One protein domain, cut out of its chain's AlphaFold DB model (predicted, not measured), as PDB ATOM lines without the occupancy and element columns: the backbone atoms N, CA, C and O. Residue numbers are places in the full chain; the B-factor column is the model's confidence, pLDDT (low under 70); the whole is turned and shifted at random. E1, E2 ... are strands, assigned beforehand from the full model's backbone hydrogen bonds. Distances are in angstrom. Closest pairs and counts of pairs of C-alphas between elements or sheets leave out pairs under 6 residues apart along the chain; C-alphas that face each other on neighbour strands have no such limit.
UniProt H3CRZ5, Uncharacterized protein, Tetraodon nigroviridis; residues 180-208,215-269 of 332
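Overview. This is residues 180 to 208 and 215 to 269 of the 332 residues of an uncharacterized protein of Tetraodon nigroviridis (UniProt H3CRZ5). With little regular structure, the model pairs a strongly twisted sheet, the meander E3 E4 E5 E6, each strand the antiparallel neighbour of the one before, with a small separate hairpin, E1 and E2, towards one end of the longest axis. The printed part has 84 residues, no named helix and six strands, E1 to E6 along the chain, holding 32 residues; the class is all strand. It is only just compact, close to loose, with a radius of gyration of the C-alphas of 13.8 A and spans of 39 by 30 by 22 A.

Along the chain. E3, residues 228 to 234, spans 20.2 A; E4, 239 to 245, 19.5 A; E5, 255 to 259, 13.0 A; E6, 264 to 268, 12.8 A, ending at C-alpha 268 (123.373, 154.014, 84.880). E1, 180 to 183, begins at C-alpha 180 (120.109, 138.117, 106.452); E2 is 188 to 191.

Arrangement. N 232 and O 241 (E3, E4) are 2.9 A apart, N 240 and O 258 (E4, E5) 2.8 A, N 266 and O 257 (E6, E5) 2.8 A, N 190 and O 181 (E2, E1) 2.8 A. E1 and E2 are apart from E3 to E6.

Size, cuts and confidence. Residues 209 to 214 are not printed; C-alphas 208 and 215 are 16.2 A apart. pLDDT is under 70 in 34 residues, among them 215 to 228.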
ATOM      1  N   GLY A 180     119.654 138.445 107.802       87.12
ATOM      2  CA  GLY A 180     120.109 138.117 106.452       87.12
ATOM      3  C   GLY A 180     120.171 136.618 106.164       87.12
ATOM      4  O   GLY A 180     120.194 135.787 107.068       87.12
ATOM      5  N   GLN A 181     120.211 136.270 104.878       87.00
ATOM      6  CA  GLN A 181     120.512 134.921 104.391       87.00
ATOM      7  C   GLN A 181     121.757 134.953 103.503       87.00
ATOM      8  O   GLN A 181     121.912 135.840 102.670       87.00
ATOM      9  N   CYS A 182     122.655 133.985 103.669       82.56
ATOM     10  CA  CYS A 182     123.878 133.908 102.873       82.56
ATOM     11  C   CYS A 182     123.595 133.345 101.473       82.56
ATOM     12  O   CYS A 182     123.214 132.181 101.329       82.56
ATOM     13  N   ASP A 183     123.833 134.156 100.442       78.50
ATOM     14  CA  ASP A 183     123.906 133.701  99.057       78.50
ATOM     15  C   ASP A 183     125.285 133.088  98.807       78.50
ATOM     16  O   ASP A 183     126.266 133.792  98.570       78.50
ATOM     17  N   LYS A 184     125.359 131.754  98.853       67.88
ATOM     18  CA  LYS A 184     126.610 131.005  98.650       67.88
ATOM     19  C   LYS A 184     127.204 131.169  97.248       67.88
ATOM     20  O   LYS A 184     128.374 130.860  97.069       67.88
ATOM     21  N   LYS A 185     126.423 131.611  96.254       66.94
ATOM     22  CA  LYS A 185     126.901 131.799  94.877       66.94
ATOM     23  C   LYS A 185     127.560 133.166  94.691       66.94
ATOM     24  O   LYS A 185     128.527 133.274  93.947       66.94
ATOM     25  N   GLY A 186     127.021 134.192  95.351       61.97
ATOM     26  CA  GLY A 186     127.537 135.565  95.324       61.97
ATOM     27  C   GLY A 186     128.385 135.960  96.537       61.97
ATOM     28  O   GLY A 186     128.810 137.108  96.610       61.97
ATOM     29  N   GLU A 187     128.571 135.046  97.495       70.75
ATOM     30  CA  GLU A 187     129.302 135.229  98.760       70.75
ATOM     31  C   GLU A 187     128.896 136.484  99.558       70.75
ATOM     32  O   GLU A 187     129.712 137.114 100.227       70.75
ATOM     33  N   ARG A 188     127.601 136.829  99.537       72.06
ATOM     34  CA  ARG A 188     127.046 138.033 100.184       72.06
ATOM     35  C   ARG A 188     125.805 137.741 101.024       72.06
ATOM     36  O   ARG A 188     125.088 136.771 100.778       72.06
ATOM     37  N   CYS A 189     125.519 138.609 101.990       78.19
ATOM     38  CA  CYS A 189     124.279 138.552 102.762       78.19
ATOM     39  C   CYS A 189     123.126 139.213 101.993       78.19
ATOM     40  O   CYS A 189     123.184 140.393 101.650       78.19
ATOM     41  N   LEU A 190     122.065 138.449 101.738       83.38
ATOM     42  CA  LEU A 190     120.780 138.944 101.258       83.38
ATOM     43  C   LEU A 190     119.957 139.388 102.465       83.38
ATOM     44  O   LEU A 190     119.519 138.556 103.263       83.38
ATOM     45  N   CYS A 191     119.786 140.696 102.620       83.38
ATOM     46  CA  CYS A 191     119.088 141.258 103.767       83.38
ATOM     47  C   CYS A 191     117.575 141.132 103.627       83.38
ATOM     48  O   CYS A 191     117.018 141.261 102.536       83.38
ATOM     49  N   LYS A 192     116.905 140.875 104.754       87.12
ATOM     50  CA  LYS A 192     115.449 140.989 104.843       87.12
ATOM     51  C   LYS A 192     115.040 142.450 104.587       87.12
ATOM     52  O   LYS A 192     115.817 143.355 104.900       87.12
ATOM     53  N   PRO A 193     113.827 142.699 104.062       83.44
ATOM     54  CA  PRO A 193     113.331 144.058 103.858       83.44
ATOM     55  C   PRO A 193     113.458 144.913 105.126       83.44
ATOM     56  O   PRO A 193     113.112 144.456 106.214       83.44
ATOM     57  N   GLY A 194     113.958 146.142 104.979       78.38
ATOM     58  CA  GLY A 194     114.185 147.066 106.096       78.38
ATOM     59  C   GLY A 194     115.549 146.938 106.780       78.38
ATOM     60  O   GLY A 194     115.834 147.741 107.664       78.38
ATOM     61  N   PHE A 195     116.400 145.991 106.365       82.31
ATOM     62  CA  PHE A 195     117.759 145.833 106.886       82.31
ATOM     63  C   PHE A 195     118.822 146.034 105.804       82.31
ATOM     64  O   PHE A 195     118.657 145.589 104.669       82.31
ATOM     65  N   VAL A 196     119.935 146.671 106.169       78.12
ATOM     66  CA  VAL A 196     121.087 146.961 105.299       78.12
ATOM     67  C   VAL A 196     122.410 146.737 106.041       78.12
ATOM     68  O   VAL A 196     122.430 146.365 107.215       78.12
ATOM     69  N   GLY A 197     123.533 146.932 105.348       73.12
ATOM     70  CA  GLY A 197     124.871 146.682 105.885       73.12
ATOM     71  C   GLY A 197     125.471 145.366 105.395       73.12
ATOM     72  O   GLY A 197     124.785 144.503 104.844       73.12
ATOM     73  N   GLN A 198     126.780 145.215 105.595       73.50
ATOM     74  CA  GLN A 198     127.562 144.075 105.106       73.50
ATOM     75  C   GLN A 198     127.026 142.719 105.582       73.50
ATOM     76  O   GLN A 198     127.062 141.742 104.833       73.50
ATOM     77  N   ASN A 199     126.499 142.664 106.806       77.56
ATOM     78  CA  ASN A 199     125.860 141.480 107.358       77.56
ATOM     79  C   ASN A 199     124.409 141.714 107.793       77.56
ATOM     80  O   ASN A 199     123.884 140.976 108.632       77.56
ATOM     81  N   CYS A 200     123.734 142.693 107.185       82.62
ATOM     82  CA  CYS A 200     122.339 143.035 107.470       82.62
ATOM     83  C   CYS A 200     122.105 143.480 108.920       82.62
ATOM     84  O   CYS A 200     121.047 143.214 109.489       82.62
ATOM     85  N   GLN A 201     123.111 144.096 109.544       82.50
ATOM     86  CA  GLN A 201     123.051 144.492 110.946       82.50
ATOM     87  C   GLN A 201     122.281 145.796 111.192       82.50
ATOM     88  O   GLN A 201     121.915 146.063 112.330       82.50
ATOM     89  N   LEU A 202     122.044 146.603 110.156       79.62
ATOM     90  CA  LEU A 202     121.477 147.946 110.289       79.62
ATOM     91  C   LEU A 202     119.993 147.930 109.933       79.62
ATOM     92  O   LEU A 202     119.645 147.528 108.826       79.62
ATOM     93  N   GLY A 203     119.128 148.391 110.835       79.31
ATOM     94  CA  GLY A 203     117.717 148.643 110.534       79.31
ATOM     95  C   GLY A 203     117.530 150.037 109.935       79.31
ATOM     96  O   GLY A 203     117.978 151.016 110.515       79.31
ATOM     97  N   LEU A 204     116.850 150.151 108.792       72.69
ATOM     98  CA  LEU A 204     116.588 151.443 108.131       72.69
ATOM     99  C   LEU A 204     115.640 152.361 108.919       72.69
ATOM    100  O   LEU A 204     115.601 153.556 108.651       72.69
ATOM    101  N   ASN A 205     114.882 151.797 109.860       73.81
ATOM    102  CA  ASN A 205     113.922 152.517 110.699       73.81
ATOM    103  C   ASN A 205     114.429 152.701 112.140       73.81
ATOM    104  O   ASN A 205     113.639 153.030 113.020       73.81
ATOM    105  N   ASP A 206     115.697 152.382 112.402       68.31
ATOM    106  CA  ASP A 206     116.274 152.468 113.738       68.31
ATOM    107  C   ASP A 206     117.036 153.791 113.884       68.31
ATOM    108  O   ASP A 206     118.134 153.963 113.353       68.31
ATOM    109  N   ASP A 207     116.436 154.743 114.598       66.56
ATOM    110  CA  ASP A 207     117.035 156.058 114.857       66.56
ATOM    111  C   ASP A 207     118.125 155.999 115.948       66.56
ATOM    112  O   ASP A 207     118.824 156.988 116.191       66.56
ATOM    113  N   GLY A 208     118.317 154.838 116.594       59.19
ATOM    114  CA  GLY A 208     119.234 154.621 117.722       59.19
ATOM    115  C   GLY A 208     120.731 154.799 117.425       59.19
ATOM    116  O   GLY A 208     121.558 154.586 118.310       59.19
ATOM    117  N   ARG A 215     129.255 151.343 107.201       66.06
ATOM    118  CA  ARG A 215     129.565 150.708 105.918       66.06
ATOM    119  C   ARG A 215     128.360 149.903 105.438       66.06
ATOM    120  O   ARG A 215     128.100 148.803 105.922       66.06
ATOM    121  N   VAL A 216     127.648 150.451 104.460       68.75
ATOM    122  CA  VAL A 216     126.449 149.823 103.879       68.75
ATOM    123  C   VAL A 216     126.764 148.748 102.836       68.75
ATOM    124  O   VAL A 216     125.998 147.797 102.717       68.75
ATOM    125  N   SER A 217     127.903 148.826 102.141       67.31
ATOM    126  CA  SER A 217     128.388 147.747 101.273       67.31
ATOM    127  C   SER A 217     129.918 147.726 101.182       67.31
ATOM    128  O   SER A 217     130.582 148.748 101.357       67.31
ATOM    129  N   GLU A 218     130.475 146.558 100.858       59.56
ATOM    130  CA  GLU A 218     131.836 146.445 100.325       59.56
ATOM    131  C   GLU A 218     131.834 147.007  98.900       59.56
ATOM    132  O   GLU A 218     130.911 146.721  98.131       59.56
ATOM    133  N   GLY A 219     132.806 147.864  98.579       56.31
ATOM    134  CA  GLY A 219     132.883 148.552  97.290       56.31
ATOM    135  C   GLY A 219     132.761 147.592  96.103       56.31
ATOM    136  O   GLY A 219     133.156 146.429  96.165       56.31
ATOM    137  N   ASN A 220     132.194 148.073  95.002       60.09
ATOM    138  CA  ASN A 220     132.018 147.272  93.798       60.09
ATOM    139  C   ASN A 220     133.253 147.450  92.886       60.09
ATOM    140  O   ASN A 220     133.611 148.587  92.599       60.09
ATOM    141  N   PRO A 221     133.903 146.385  92.373       54.78
ATOM    142  CA  PRO A 221     135.043 146.514  91.455       54.78
ATOM    143  C   PRO A 221     134.746 147.344  90.195       54.78
ATOM    144  O   PRO A 221     135.652 147.936  89.615       54.78
ATOM    145  N   TYR A 222     133.478 147.393  89.784       61.97
ATOM    146  CA  TYR A 222     132.983 148.193  88.663       61.97
ATOM    147  C   TYR A 222     132.601 149.629  89.063       61.97
ATOM    148  O   TYR A 222     132.254 150.433  88.202       61.97
ATOM    149  N   ILE A 223     132.651 149.956  90.358       65.81
ATOM    150  CA  ILE A 223     132.392 151.283  90.930       65.81
ATOM    151  C   ILE A 223     133.519 151.603  91.919       65.81
ATOM    152  O   ILE A 223     133.385 151.372  93.124       65.81
ATOM    153  N   PRO A 224     134.659 152.093  91.422       60.00
ATOM    154  CA  PRO A 224     135.801 152.376  92.274       60.00
ATOM    155  C   PRO A 224     135.527 153.551  93.228       60.00
ATOM    156  O   PRO A 224     134.551 154.288  93.042       60.00
ATOM    157  N   PRO A 225     136.380 153.718  94.258       62.28
ATOM    158  CA  PRO A 225     136.295 154.823  95.206       62.28
ATOM    159  C   PRO A 225     136.232 156.185  94.506       62.28
ATOM    160  O   PRO A 225     136.808 156.360  93.435       62.28
ATOM    161  N   ARG A 226     135.521 157.134  95.122       67.69
ATOM    162  CA  ARG A 226     135.263 158.476  94.584       67.69
ATOM    163  C   ARG A 226     135.642 159.528  95.617       67.69
ATOM    164  O   ARG A 226     135.099 159.504  96.718       67.69
ATOM    165  N   THR A 227     136.545 160.446  95.275       61.69
ATOM    166  CA  THR A 227     137.028 161.496  96.201       61.69
ATOM    167  C   THR A 227     136.297 162.836  96.056       61.69
ATOM    168  O   THR A 227     136.504 163.729  96.868       61.69
ATOM    169  N   GLY A 228     135.443 162.992  95.038       65.50
ATOM    170  CA  GLY A 228     134.713 164.232  94.742       65.50
ATOM    171  C   GLY A 228     133.290 163.955  94.264       65.50
ATOM    172  O   GLY A 228     132.917 164.350  93.159       65.50
ATOM    173  N   SER A 229     132.521 163.211  95.064       72.69
ATOM    174  CA  SER A 229     131.147 162.822  94.730       72.69
ATOM    175  C   SER A 229     130.110 163.571  95.564       72.69
ATOM    176  O   SER A 229     130.325 163.869  96.736       72.69
ATOM    177  N   ALA A 230     128.971 163.860  94.941       74.25
ATOM    178  CA  ALA A 230     127.759 164.330  95.592       74.25
ATOM    179  C   ALA A 230     126.699 163.230  95.504       74.25
ATOM    180  O   ALA A 230     126.656 162.472  94.531       74.25
ATOM    181  N   GLY A 231     125.831 163.136  96.507       77.94
ATOM    182  CA  GLY A 231     124.775 162.135  96.519       77.94
ATOM    183  C   GLY A 231     123.461 162.657  97.072       77.94
ATOM    184  O   GLY A 231     123.433 163.594  97.866       77.94
ATOM    185  N   VAL A 232     122.369 162.033  96.640       82.00
ATOM    186  CA  VAL A 232     121.016 162.298  97.126       82.00
ATOM    187  C   VAL A 232     120.313 160.981  97.426       82.00
ATOM    188  O   VAL A 232     120.334 160.044  96.623       82.00
ATOM    189  N   TYR A 233     119.687 160.899  98.595       80.50
ATOM    190  CA  TYR A 233     118.818 159.784  98.950       80.50
ATOM    191  C   TYR A 233     117.375 160.094  98.537       80.50
ATOM    192  O   TYR A 233     116.832 161.138  98.892       80.50
ATOM    193  N   LEU A 234     116.749 159.179  97.794       77.56
ATOM    194  CA  LEU A 234     115.342 159.261  97.406       77.56
ATOM    195  C   LEU A 234     114.534 158.202  98.157       77.56
ATOM    196  O   LEU A 234     114.533 157.028  97.777       77.56
ATOM    197  N   ALA A 235     113.803 158.637  99.186       74.19
ATOM    198  CA  ALA A 235     112.986 157.762 100.029       74.19
ATOM    199  C   ALA A 235     111.936 156.936  99.254       74.19
ATOM    200  O   ALA A 235     111.896 155.724  99.459       74.19
ATOM    201  N   PRO A 236     111.157 157.495  98.296       75.44
ATOM    202  CA  PRO A 236     110.166 156.709  97.547       75.44
ATOM    203  C   PRO A 236     110.784 155.589  96.705       75.44
ATOM    204  O   PRO A 236     110.163 154.557  96.473       75.44
ATOM    205  N   ALA A 237     112.018 155.798  96.240       74.50
ATOM    206  CA  ALA A 237     112.763 154.821  95.456       74.50
ATOM    207  C   ALA A 237     113.625 153.892  96.328       74.50
ATOM    208  O   ALA A 237     114.270 152.993  95.785       74.50
ATOM    209  N   GLY A 238     113.709 154.136  97.643       78.62
ATOM    210  CA  GLY A 238     114.604 153.422  98.554       78.62
ATOM    211  C   GLY A 238     116.045 153.375  98.045       78.62
ATOM    212  O   GLY A 238     116.681 152.328  98.097       78.62
ATOM    213  N   SER A 239     116.537 154.461  97.441       81.75
ATOM    214  CA  SER A 239     117.793 154.431  96.686       81.75
ATOM    215  C   SER A 239     118.643 155.673  96.923       81.75
ATOM    216  O   SER A 239     118.134 156.794  96.911       81.75
ATOM    217  N   LEU A 240     119.947 155.466  97.100       82.62
ATOM    218  CA  LEU A 240     120.962 156.514  97.124       82.62
ATOM    219  C   LEU A 240     121.537 156.672  95.716       82.62
ATOM    220  O   LEU A 240     122.036 155.713  95.131       82.62
ATOM    221  N   TYR A 241     121.478 157.877  95.172       80.75
ATOM    222  CA  TYR A 241     122.090 158.227  93.897       80.75
ATOM    223  C   TYR A 241     123.362 159.005  94.177       80.75
ATOM    224  O   TYR A 241     123.344 159.915  95.001       80.75
ATOM    225  N   MET A 242     124.455 158.659  93.507       79.00
ATOM    226  CA  MET A 242     125.725 159.367  93.632       79.00
ATOM    227  C   MET A 242     126.245 159.732  92.244       79.00
ATOM    228  O   MET A 242     126.191 158.930  91.311       79.00
ATOM    229  N   PHE A 243     126.749 160.951  92.126       74.62
ATOM    230  CA  PHE A 243     127.311 161.530  90.914       74.62
ATOM    231  C   PHE A 243     128.653 162.186  91.245       74.62
ATOM    232  O   PHE A 243     128.843 162.690  92.352       74.62
ATOM    233  N   GLY A 244     129.580 162.220  90.290       67.19
ATOM    234  CA  GLY A 244     130.867 162.895  90.463       67.19
ATOM    235  C   GLY A 244     132.051 161.966  90.751       67.19
ATOM    236  O   GLY A 244     131.914 160.746  90.851       67.19
ATOM    237  N   GLY A 245     133.235 162.578  90.779       62.69
ATOM    238  CA  GLY A 245     134.508 162.050  90.277       62.69
ATOM    239  C   GLY A 245     135.103 160.833  90.983       62.69
ATOM    240  O   GLY A 245     134.959 160.655  92.190       62.69
ATOM    241  N   PHE A 246     135.815 160.016  90.198       55.84
ATOM    242  CA  PHE A 246     136.690 158.942  90.696       55.84
ATOM    243  C   PHE A 246     137.823 159.522  91.550       55.84
ATOM    244  O   PHE A 246     138.118 159.016  92.626       55.84
ATOM    245  N   ASP A 247     138.413 160.618  91.080       54.88
ATOM    246  CA  ASP A 247     139.475 161.371  91.734       54.88
ATOM    247  C   ASP A 247     139.204 162.886  91.582       54.88
ATOM    248  O   ASP A 247     138.298 163.302  90.852       54.88
ATOM    249  N   LEU A 248     139.990 163.732  92.258       54.22
ATOM    250  CA  LEU A 248     139.973 165.194  92.057       54.22
ATOM    251  C   LEU A 248     140.483 165.617  90.661       54.22
ATOM    252  O   LEU A 248     140.456 166.799  90.335       54.22
ATOM    253  N   ASN A 249     140.925 164.666  89.832       51.78
ATOM    254  CA  ASN A 249     141.497 164.912  88.510       51.78
ATOM    255  C   ASN A 249     140.474 164.702  87.376       51.78
ATOM    256  O   ASN A 249     140.684 165.171  86.258       51.78
ATOM    257  N   ARG A 250     139.369 163.987  87.631       55.03
ATOM    258  CA  ARG A 250     138.335 163.633  86.651       55.03
ATOM    259  C   ARG A 250     136.934 163.781  87.247       55.03
ATOM    260  O   ARG A 250     136.420 162.875  87.903       55.03
ATOM    261  N   ALA A 251     136.261 164.884  86.926       53.28
ATOM    262  CA  ALA A 251     134.813 164.985  87.090       53.28
ATOM    263  C   ALA A 251     134.134 164.050  86.069       53.28
ATOM    264  O   ALA A 251     134.274 164.251  84.865       53.28
ATOM    265  N   LEU A 252     133.442 162.998  86.520       57.62
ATOM    266  CA  LEU A 252     132.751 162.075  85.616       57.62
ATOM    267  C   LEU A 252     131.267 162.405  85.480       57.62
ATOM    268  O   LEU A 252     130.580 162.681  86.460       57.62
ATOM    269  N   GLY A 253     130.793 162.297  84.237       56.47
ATOM    270  CA  GLY A 253     129.389 162.302  83.838       56.47
ATOM    271  C   GLY A 253     128.705 160.938  83.993       56.47
ATOM    272  O   GLY A 253     127.902 160.576  83.137       56.47
ATOM    273  N   ASP A 254     129.044 160.156  85.024       67.31
ATOM    274  CA  ASP A 254     128.385 158.886  85.339       67.31
ATOM    275  C   ASP A 254     127.508 158.996  86.600       67.31
ATOM    276  O   ASP A 254     127.870 159.641  87.582       67.31
ATOM    277  N   LEU A 255     126.320 158.379  86.565       73.44
ATOM    278  CA  LEU A 255     125.403 158.306  87.702       73.44
ATOM    279  C   LEU A 255     125.357 156.865  88.205       73.44
ATOM    280  O   LEU A 255     124.957 155.948  87.482       73.44
ATOM    281  N   ILE A 256     125.732 156.666  89.463       77.25
ATOM    282  CA  ILE A 256     125.605 155.374  90.133       77.25
ATOM    283  C   ILE A 256     124.439 155.413  91.113       77.25
ATOM    284  O   ILE A 256     124.145 156.435  91.735       77.25
ATOM    285  N   LYS A 257     123.762 154.280  91.243       83.12
ATOM    286  CA  LYS A 257     122.621 154.106  92.132       83.12
ATOM    287  C   LYS A 257     122.899 152.932  93.056       83.12
ATOM    288  O   LYS A 257     123.227 151.842  92.597       83.12
ATOM    289  N   PHE A 258     122.710 153.139  94.349       80.75
ATOM    290  CA  PHE A 258     122.666 152.084  95.343       80.75
ATOM    291  C   PHE A 258     121.225 151.890  95.809       80.75
ATOM    292  O   PHE A 258     120.603 152.807  96.345       80.75
ATOM    293  N   ASN A 259     120.673 150.705  95.568       80.12
ATOM    294  CA  ASN A 259     119.329 150.343  95.999       80.12
ATOM    295  C   ASN A 259     119.399 149.757  97.415       80.12
ATOM    296  O   ASN A 259     119.945 148.670  97.608       80.12
ATOM    297  N   LEU A 260     118.840 150.469  98.395       77.12
ATOM    298  CA  LEU A 260     118.874 150.076  99.808       77.12
ATOM    299  C   LEU A 260     117.956 148.884 100.097       77.12
ATOM    300  O   LEU A 260     118.202 148.152 101.047       77.12
ATOM    301  N   THR A 261     116.942 148.634  99.266       73.50
ATOM    302  CA  THR A 261     116.054 147.474  99.423       73.50
ATOM    303  C   THR A 261     116.726 146.181  98.967       73.50
ATOM    304  O   THR A 261     116.564 145.144  99.603       73.50
ATOM    305  N   SER A 262     117.470 146.219  97.856       71.25
ATOM    306  CA  SER A 262     118.147 145.032  97.311       71.25
ATOM    307  C   SER A 262     119.609 144.901  97.738       71.25
ATOM    308  O   SER A 262     120.227 143.869  97.465       71.25
ATOM    309  N   ASN A 263     120.160 145.924  98.397       70.00
ATOM    310  CA  ASN A 263     121.568 146.029  98.769       70.00
ATOM    311  C   ASN A 263     122.501 145.848  97.553       70.00
ATOM    312  O   ASN A 263     123.482 145.100  97.599       70.00
ATOM    313  N   GLN A 264     122.151 146.468  96.418       73.94
ATOM    314  CA  GLN A 264     122.918 146.350  95.175       73.94
ATOM    315  C   GLN A 264     123.276 147.691  94.559       73.94
ATOM    316  O   GLN A 264     122.495 148.644  94.551       73.94
ATOM    317  N   TRP A 265     124.465 147.699  93.967       74.06
ATOM    318  CA  TRP A 265     124.948 148.760  93.106       74.06
ATOM    319  C   TRP A 265     124.495 148.554  91.662       74.06
ATOM    320  O   TRP A 265     124.696 147.487  91.084       74.06
ATOM    321  N   GLU A 266     123.971 149.612  91.059       78.00
ATOM    322  CA  GLU A 266     123.612 149.691  89.650       78.00
ATOM    323  C   GLU A 266     124.349 150.878  89.017       78.00
ATOM    324  O   GLU A 266     124.281 152.005  89.514       78.00
ATOM    325  N   SER A 267     125.033 150.643  87.897       69.94
ATOM    326  CA  SER A 267     125.538 151.731  87.055       69.94
ATOM    327  C   SER A 267     124.459 152.134  86.052       69.94
ATOM    328  O   SER A 267     123.828 151.280  85.414       69.94
ATOM    329  N   ARG A 268     124.220 153.440  85.925       64.44
ATOM    330  CA  ARG A 268     123.373 154.014  84.880       64.44
ATOM    331  C   ARG A 268     124.231 154.972  84.065       64.44
ATOM    332  O   ARG A 268     124.423 156.131  84.419       64.44
ATOM    333  N   SER A 269     124.744 154.474  82.946       55.22
ATOM    334  CA  SER A 269     125.339 155.322  81.921       55.22
ATOM    335  C   SER A 269     124.214 156.030  81.171       55.22
ATOM    336  O   SER A 269     123.575 155.434  80.300       55.22
TER     337      SER A 269